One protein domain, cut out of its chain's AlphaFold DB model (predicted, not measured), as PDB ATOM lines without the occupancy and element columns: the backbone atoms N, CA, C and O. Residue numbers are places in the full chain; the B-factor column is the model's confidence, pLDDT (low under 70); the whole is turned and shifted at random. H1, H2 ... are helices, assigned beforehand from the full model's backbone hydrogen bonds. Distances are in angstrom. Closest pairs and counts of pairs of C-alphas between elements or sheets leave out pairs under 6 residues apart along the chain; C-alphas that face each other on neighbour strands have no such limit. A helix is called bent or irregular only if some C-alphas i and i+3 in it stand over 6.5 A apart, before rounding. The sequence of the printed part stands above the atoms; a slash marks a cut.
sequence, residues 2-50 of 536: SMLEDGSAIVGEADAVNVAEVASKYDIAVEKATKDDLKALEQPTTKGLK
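What this domain is: This is residues 2 to 50 of the 536 residues of an uncharacterized protein of Leucobacter viscericola (UniProt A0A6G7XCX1). Two separate helices stand toward opposite ends of an elongated, loosely looped chain: H1 makes one end, and the short H2 lies toward the other, with residues 2 to 7 and 43 to 47 on H2's side. Residues 27 to 34 bridge the helices. The printed part has 49 residues with two named helices, H1 then H2, and no named strand; the class is all helix, though helices hold 20 of the 49 residues. It is only just compact, close to loose, with a radius of gyration of the C-alphas of 11.2 A, and only just elongated, spanning 32 by 21 by 19 A.

Where its parts are: After Ser 2, at C-alpha (-37.130, -36.039, -49.905), H1 covers residues 13 to 26, 19.7 A long, from C-alpha 13 at (-37.432, -24.236, -53.319). It is irregular: C-alphas 14 and 17 are 7.7 A apart. H2 covers residues 35 to 40, 8.5 A long, ending at C-alpha 40 (-30.995, -34.594, -42.526).

How they stand to each other: H1 and H2 are apart, with no C-alpha of one within 8 A of the other. Every O i to N i+4 pair is within hydrogen-bond range in H2, and 8 of 10 in H1.

The domain as a whole: The farthest C-alphas, Lys 25 and Pro 44, are 32.1 A apart. The printed part has no cut, and the link from H1 to H2 is short. No printed residue is under 70 in pLDDT.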
ATOM      1  N   SER A   2     -37.903 -35.096 -50.725       93.50
ATOM      2  CA  SER A   2     -37.130 -36.039 -49.905       93.50
ATOM      3  C   SER A   2     -37.889 -36.337 -48.624       93.50
ATOM      4  O   SER A   2     -38.358 -35.406 -47.989       93.50
ATOM      5  N   MET A   3     -37.989 -37.598 -48.227       93.19
ATOM      6  CA  MET A   3     -38.536 -38.004 -46.936       93.19
ATOM      7  C   MET A   3     -37.397 -38.224 -45.948       93.19
ATOM      8  O   MET A   3     -36.491 -39.013 -46.224       93.19
ATOM      9  N   LEU A   4     -37.454 -37.533 -44.814       92.62
ATOM     10  CA  LEU A   4     -36.488 -37.667 -43.734       92.62
ATOM     11  C   LEU A   4     -36.798 -38.903 -42.873       92.62
ATOM     12  O   LEU A   4     -37.857 -39.534 -42.986       92.62
ATOM     13  N   GLU A   5     -35.861 -39.261 -41.999       89.19
ATOM     14  CA  GLU A   5     -35.980 -40.419 -41.105       89.19
ATOM     15  C   GLU A   5     -37.173 -40.306 -40.144       89.19
ATOM     16  O   GLU A   5     -37.903 -41.279 -39.934       89.19
ATOM     17  N   ASP A   6     -37.435 -39.095 -39.646       88.06
ATOM     18  CA  ASP A   6     -38.588 -38.762 -38.801       88.06
ATOM     19  C   ASP A   6     -39.926 -38.749 -39.560       88.06
ATOM     20  O   ASP A   6     -40.973 -38.476 -38.983       88.06
ATOM     21  N   GLY A   7     -39.892 -39.048 -40.859       87.25
ATOM     22  CA  GLY A   7     -41.037 -39.160 -41.738       87.25
ATOM     23  C   GLY A   7     -41.610 -37.862 -42.285       87.25
ATOM     24  O   GLY A   7     -42.541 -37.947 -43.089       87.25
ATOM     25  N   SER A   8     -41.046 -36.710 -41.930       89.44
ATOM     26  CA  SER A   8     -41.335 -35.446 -42.605       89.44
ATOM     27  C   SER A   8     -40.854 -35.475 -44.064       89.44
ATOM     28  O   SER A   8     -39.999 -36.280 -44.451       89.44
ATOM     29  N   ALA A   9     -41.435 -34.618 -44.908       90.12
ATOM     30  CA  ALA A   9     -41.072 -34.506 -46.316       90.12
ATOM     31  C   ALA A   9     -40.601 -33.088 -46.650       90.12
ATOM     32  O   ALA A   9     -41.305 -32.111 -46.405       90.12
ATOM     33  N   ILE A  10     -39.428 -32.986 -47.273       92.00
ATOM     34  CA  ILE A  10     -38.867 -31.746 -47.804       92.00
ATOM     35  C   ILE A  10     -39.190 -31.625 -49.290       92.00
ATOM     36  O   ILE A  10     -38.979 -32.543 -50.093       92.00
ATOM     37  N   VAL A  11     -39.623 -30.430 -49.666       90.88
ATOM     38  CA  VAL A  11     -39.819 -29.977 -51.043       90.88
ATOM     39  C   VAL A  11     -38.690 -29.023 -51.442       90.88
ATOM     40  O   VAL A  11     -38.153 -28.301 -50.603       90.88
ATOM     41  N   GLY A  12     -38.295 -29.033 -52.715       86.12
ATOM     42  CA  GLY A  12     -37.296 -28.087 -53.213       86.12
ATOM     43  C   GLY A  12     -37.868 -26.669 -53.316       86.12
ATOM     44  O   GLY A  12     -39.065 -26.497 -53.528       86.12
ATOM     45  N   GLU A  13     -37.012 -25.647 -53.225       81.75
ATOM     46  CA  GLU A  13     -37.432 -24.236 -53.319       81.75
ATOM     47  C   GLU A  13     -38.153 -23.920 -54.641       81.75
ATOM     48  O   GLU A  13     -39.133 -23.177 -54.653       81.75
ATOM     49  N   ALA A  14     -37.718 -24.537 -55.745       81.56
ATOM     50  CA  ALA A  14     -38.335 -24.366 -57.061       81.56
ATOM     51  C   ALA A  14     -39.821 -24.778 -57.098       81.56
ATOM     52  O   ALA A  14     -40.574 -24.262 -57.922       81.56
ATOM     53  N   ASP A  15     -40.247 -25.657 -56.185       83.75
ATOM     54  CA  ASP A  15     -41.610 -26.183 -56.113       83.75
ATOM     55  C   ASP A  15     -42.483 -25.449 -55.079       83.75
ATOM     56  O   ASP A  15     -43.650 -25.799 -54.907       83.75
ATOM     57  N   ALA A  16     -41.963 -24.419 -54.398       79.81
ATOM     58  CA  ALA A  16     -42.646 -23.762 -53.278       79.81
ATOM     59  C   ALA A  16     -44.044 -23.223 -53.639       79.81
ATOM     60  O   ALA A  16     -44.959 -23.286 -52.819       79.81
ATOM     61  N   VAL A  17     -44.231 -22.731 -54.870       81.62
ATOM     62  CA  VAL A  17     -45.534 -22.231 -55.346       81.62
ATOM     63  C   VAL A  17     -46.548 -23.368 -55.492       81.62
ATOM     64  O   VAL A  17     -47.668 -23.251 -54.996       81.62
ATOM     65  N   ASN A  18     -46.141 -24.486 -56.098       85.50
ATOM     66  CA  ASN A  18     -46.994 -25.666 -56.261       85.50
ATOM     67  C   ASN A  18     -47.359 -26.258 -54.894       85.50
ATOM     68  O   ASN A  18     -48.497 -26.653 -54.657       85.50
ATOM     69  N   VAL A  19     -46.398 -26.278 -53.968       86.12
ATOM     70  CA  VAL A  19     -46.607 -26.777 -52.608       86.12
ATOM     71  C   VAL A  19     -47.579 -25.892 -51.842       86.12
ATOM     72  O   VAL A  19     -48.453 -26.431 -51.178       86.12
ATOM     73  N   ALA A  20     -47.494 -24.565 -51.961       83.44
ATOM     74  CA  ALA A  20     -48.449 -23.658 -51.324       83.44
ATOM     75  C   ALA A  20     -49.887 -23.874 -51.833       83.44
ATOM     76  O   ALA A  20     -50.834 -23.843 -51.046       83.44
ATOM     77  N   GLU A  21     -50.057 -24.139 -53.131       86.75
ATOM     78  CA  GLU A  21     -51.365 -24.448 -53.718       86.75
ATOM     79  C   GLU A  21     -51.922 -25.785 -53.208       86.75
ATOM     80  O   GLU A  21     -53.058 -25.848 -52.732       86.75
ATOM     81  N   VAL A  22     -51.112 -26.849 -53.245       85.19
ATOM     82  CA  VAL A  22     -51.494 -28.180 -52.743       85.19
ATOM     83  C   VAL A  22     -51.781 -28.126 -51.242       85.19
ATOM     84  O   VAL A  22     -52.810 -28.629 -50.795       85.19
ATOM     85  N   ALA A  23     -50.929 -27.455 -50.469       87.62
ATOM     86  CA  ALA A  23     -51.107 -27.251 -49.038       87.62
ATOM     87  C   ALA A  23     -52.440 -26.571 -48.724       87.62
ATOM     88  O   ALA A  23     -53.189 -27.054 -47.880       87.62
ATOM     89  N   SER A  24     -52.790 -25.514 -49.464       88.00
ATOM     90  CA  SER A  24     -54.081 -24.842 -49.308       88.00
ATOM     91  C   SER A  24     -55.266 -25.724 -49.707       88.00
ATOM     92  O   SER A  24     -56.331 -25.603 -49.106       88.00
ATOM     93  N   LYS A  25     -55.122 -26.573 -50.731       85.44
ATOM     94  CA  LYS A  25     -56.200 -27.450 -51.213       85.44
ATOM     95  C   LYS A  25     -56.511 -28.582 -50.233       85.44
ATOM     96  O   LYS A  25     -57.675 -28.944 -50.080       85.44
ATOM     97  N   TYR A  26     -55.478 -29.148 -49.615       82.81
ATOM     98  CA  TYR A  26     -55.584 -30.326 -48.751       82.81
ATOM     99  C   TYR A  26     -55.443 -30.007 -47.255       82.81
ATOM    100  O   TYR A  26     -55.404 -30.934 -46.451       82.81
ATOM    101  N   ASP A  27     -55.386 -28.722 -46.890       85.56
ATOM    102  CA  ASP A  27     -55.206 -28.242 -45.512       85.56
ATOM    103  C   ASP A  27     -53.958 -28.844 -44.834       85.56
ATOM    104  O   ASP A  27     -53.977 -29.300 -43.691       85.56
ATOM    105  N   ILE A  28     -52.854 -28.893 -45.585       84.88
ATOM    106  CA  ILE A  28     -51.570 -29.426 -45.117       84.88
ATOM    107  C   ILE A  28     -50.728 -28.264 -44.594       84.88
ATOM    108  O   ILE A  28     -50.445 -27.312 -45.320       84.88
ATOM    109  N   ALA A  29     -50.282 -28.356 -43.342       84.69
ATOM    110  CA  ALA A  29     -49.328 -27.404 -42.791       84.69
ATOM    111  C   ALA A  29     -47.959 -27.579 -43.462       84.69
ATOM    112  O   ALA A  29     -47.406 -28.678 -43.484       84.69
ATOM    113  N   VAL A  30     -47.409 -26.486 -43.990       88.19
ATOM    114  CA  VAL A  30     -46.053 -26.440 -44.545       88.19
ATOM    115  C   VAL A  30     -45.286 -25.347 -43.825       88.19
ATOM    116  O   VAL A  30     -45.755 -24.214 -43.708       88.19
ATOM    117  N   GLU A  31     -44.095 -25.689 -43.360       88.88
ATOM    118  CA  GLU A  31     -43.178 -24.763 -42.716       88.88
ATOM    119  C   GLU A  31     -41.856 -24.682 -43.477       88.88
ATOM    120  O   GLU A  31     -41.543 -25.502 -44.343       88.88
ATOM    121  N   LYS A  32     -41.081 -23.640 -43.182       87.31
ATOM    122  CA  LYS A  32     -39.741 -23.508 -43.743       87.31
ATOM    123  C   LYS A  32     -38.845 -24.567 -43.100       87.31
ATOM    124  O   LYS A  32     -38.749 -24.596 -41.877       87.31
ATOM    125  N   ALA A  33     -38.153 -25.352 -43.925       87.81
ATOM    126  CA  ALA A  33     -37.184 -26.338 -43.458       87.81
ATOM    127  C   ALA A  33     -36.168 -25.712 -42.487       87.81
ATOM    128  O   ALA A  33     -35.596 -24.644 -42.753       87.81
ATOM    129  N   THR A  34     -35.952 -26.382 -41.361       87.25
ATOM    130  CA  THR A  34     -34.970 -26.017 -40.344       87.25
ATOM    131  C   THR A  34     -33.561 -26.440 -40.763       87.25
ATOM    132  O   THR A  34     -33.354 -27.171 -41.732       87.25
ATOM    133  N   LYS A  35     -32.545 -26.001 -40.016       78.44
ATOM    134  CA  LYS A  35     -31.160 -26.436 -40.262       78.44
ATOM    135  C   LYS A  35     -30.969 -27.930 -40.062       78.44
ATOM    136  O   LYS A  35     -30.139 -28.522 -40.747       78.44
ATOM    137  N   ASP A  36     -31.682 -28.512 -39.109       84.25
ATOM    138  CA  ASP A  36     -31.563 -29.936 -38.838       84.25
ATOM    139  C   ASP A  36     -32.231 -30.739 -39.956       84.25
ATOM    140  O   ASP A  36     -31.649 -31.724 -40.401       84.25
ATOM    141  N   ASP A  37     -33.320 -30.227 -40.537       90.00
ATOM    142  CA  ASP A  37     -33.933 -30.799 -41.741       90.00
ATOM    143  C   ASP A  37     -32.973 -30.748 -42.944       90.00
ATOM    144  O   ASP A  37     -32.814 -31.728 -43.671       90.00
ATOM    145  N   LEU A  38     -32.259 -29.628 -43.130       87.31
ATOM    146  CA  LEU A  38     -31.255 -29.500 -44.195       87.31
ATOM    147  C   LEU A  38     -30.066 -30.453 -44.000       87.31
ATOM    148  O   LEU A  38     -29.610 -31.052 -44.970       87.31
ATOM    149  N   LYS A  39     -29.585 -30.642 -42.766       84.88
ATOM    150  CA  LYS A  39     -28.552 -31.652 -42.459       84.88
ATOM    151  C   LYS A  39     -29.078 -33.072 -42.652       84.88
ATOM    152  O   LYS A  39     -28.328 -33.956 -43.068       84.88
ATOM    153  N   ALA A  40     -30.353 -33.304 -42.340       89.50
ATOM    154  CA  ALA A  40     -30.995 -34.594 -42.526       89.50
ATOM    155  C   ALA A  40     -31.040 -34.981 -44.013       89.50
ATOM    156  O   ALA A  40     -30.872 -36.158 -44.326       89.50
ATOM    157  N   LEU A  41     -31.146 -34.020 -44.946       89.44
ATOM    158  CA  LEU A  41     -31.096 -34.295 -46.392       89.44
ATOM    159  C   LEU A  41     -29.817 -35.022 -46.841       89.44
ATOM    160  O   LEU A  41     -29.863 -35.797 -47.799       89.44
ATOM    161  N   GLU A  42     -28.696 -34.802 -46.152       85.12
ATOM    162  CA  GLU A  42     -27.411 -35.450 -46.445       85.12
ATOM    163  C   GLU A  42     -27.294 -36.854 -45.831       85.12
ATOM    164  O   GLU A  42     -26.386 -37.612 -46.177       85.12
ATOM    165  N   GLN A  43     -28.209 -37.234 -44.932       86.69
ATOM    166  CA  GLN A  43     -28.141 -38.524 -44.256       86.69
ATOM    167  C   GLN A  43     -28.454 -39.679 -45.219       86.69
ATOM    168  O   GLN A  43     -29.355 -39.580 -46.062       86.69
ATOM    169  N   PRO A  44     -27.772 -40.832 -45.078       88.19
ATOM    170  CA  PRO A  44     -28.085 -42.027 -45.860       88.19
ATOM    171  C   PRO A  44     -29.541 -42.480 -45.702       88.19
ATOM    172  O   PRO A  44     -30.104 -43.014 -46.656       88.19
ATOM    173  N   THR A  45     -30.140 -42.222 -44.532       88.00
ATOM    174  CA  THR A  45     -31.525 -42.564 -44.177       88.00
ATOM    175  C   THR A  45     -32.577 -41.721 -44.902       88.00
ATOM    176  O   THR A  45     -33.732 -42.140 -44.974       88.00
ATOM    177  N   THR A  46     -32.201 -40.580 -45.488       91.62
ATOM    178  CA  THR A  46     -33.123 -39.756 -46.276       91.62
ATOM    179  C   THR A  46     -33.448 -40.420 -47.600       91.62
ATOM    180  O   THR A  46     -32.560 -40.746 -48.383       91.62
ATOM    181  N   LYS A  47     -34.737 -40.557 -47.898       92.50
ATOM    182  CA  LYS A  47     -35.219 -41.200 -49.117       92.50
ATOM    183  C   LYS A  47     -35.698 -40.168 -50.128       92.50
ATOM    184  O   LYS A  47     -36.571 -39.360 -49.823       92.50
ATOM    185  N   GLY A  48     -35.191 -40.221 -51.357       94.38
ATOM    186  CA  GLY A  48     -35.774 -39.449 -52.455       94.38
ATOM    187  C   GLY A  48     -37.165 -39.985 -52.795       94.38
ATOM    188  O   GLY A  48     -37.340 -41.190 -52.973       94.38
ATOM    189  N   LEU A  49     -38.157 -39.104 -52.884       92.19
ATOM    190  CA  LEU A  49     -39.516 -39.448 -53.291       92.19
ATOM    191  C   LEU A  49     -39.726 -39.086 -54.760       92.19
ATOM    192  O   LEU A  49     -39.342 -38.000 -55.206       92.19
ATOM    193  N   LYS A  50     -40.392 -39.982 -55.482       90.31
ATOM    194  CA  LYS A  50     -40.886 -39.765 -56.841       90.31
ATOM    195  C   LYS A  50     -42.377 -40.073 -56.904       90.31
ATOM    196  O   LYS A  50     -42.918 -40.695 -55.991       90.31
TER     197      LYS A  50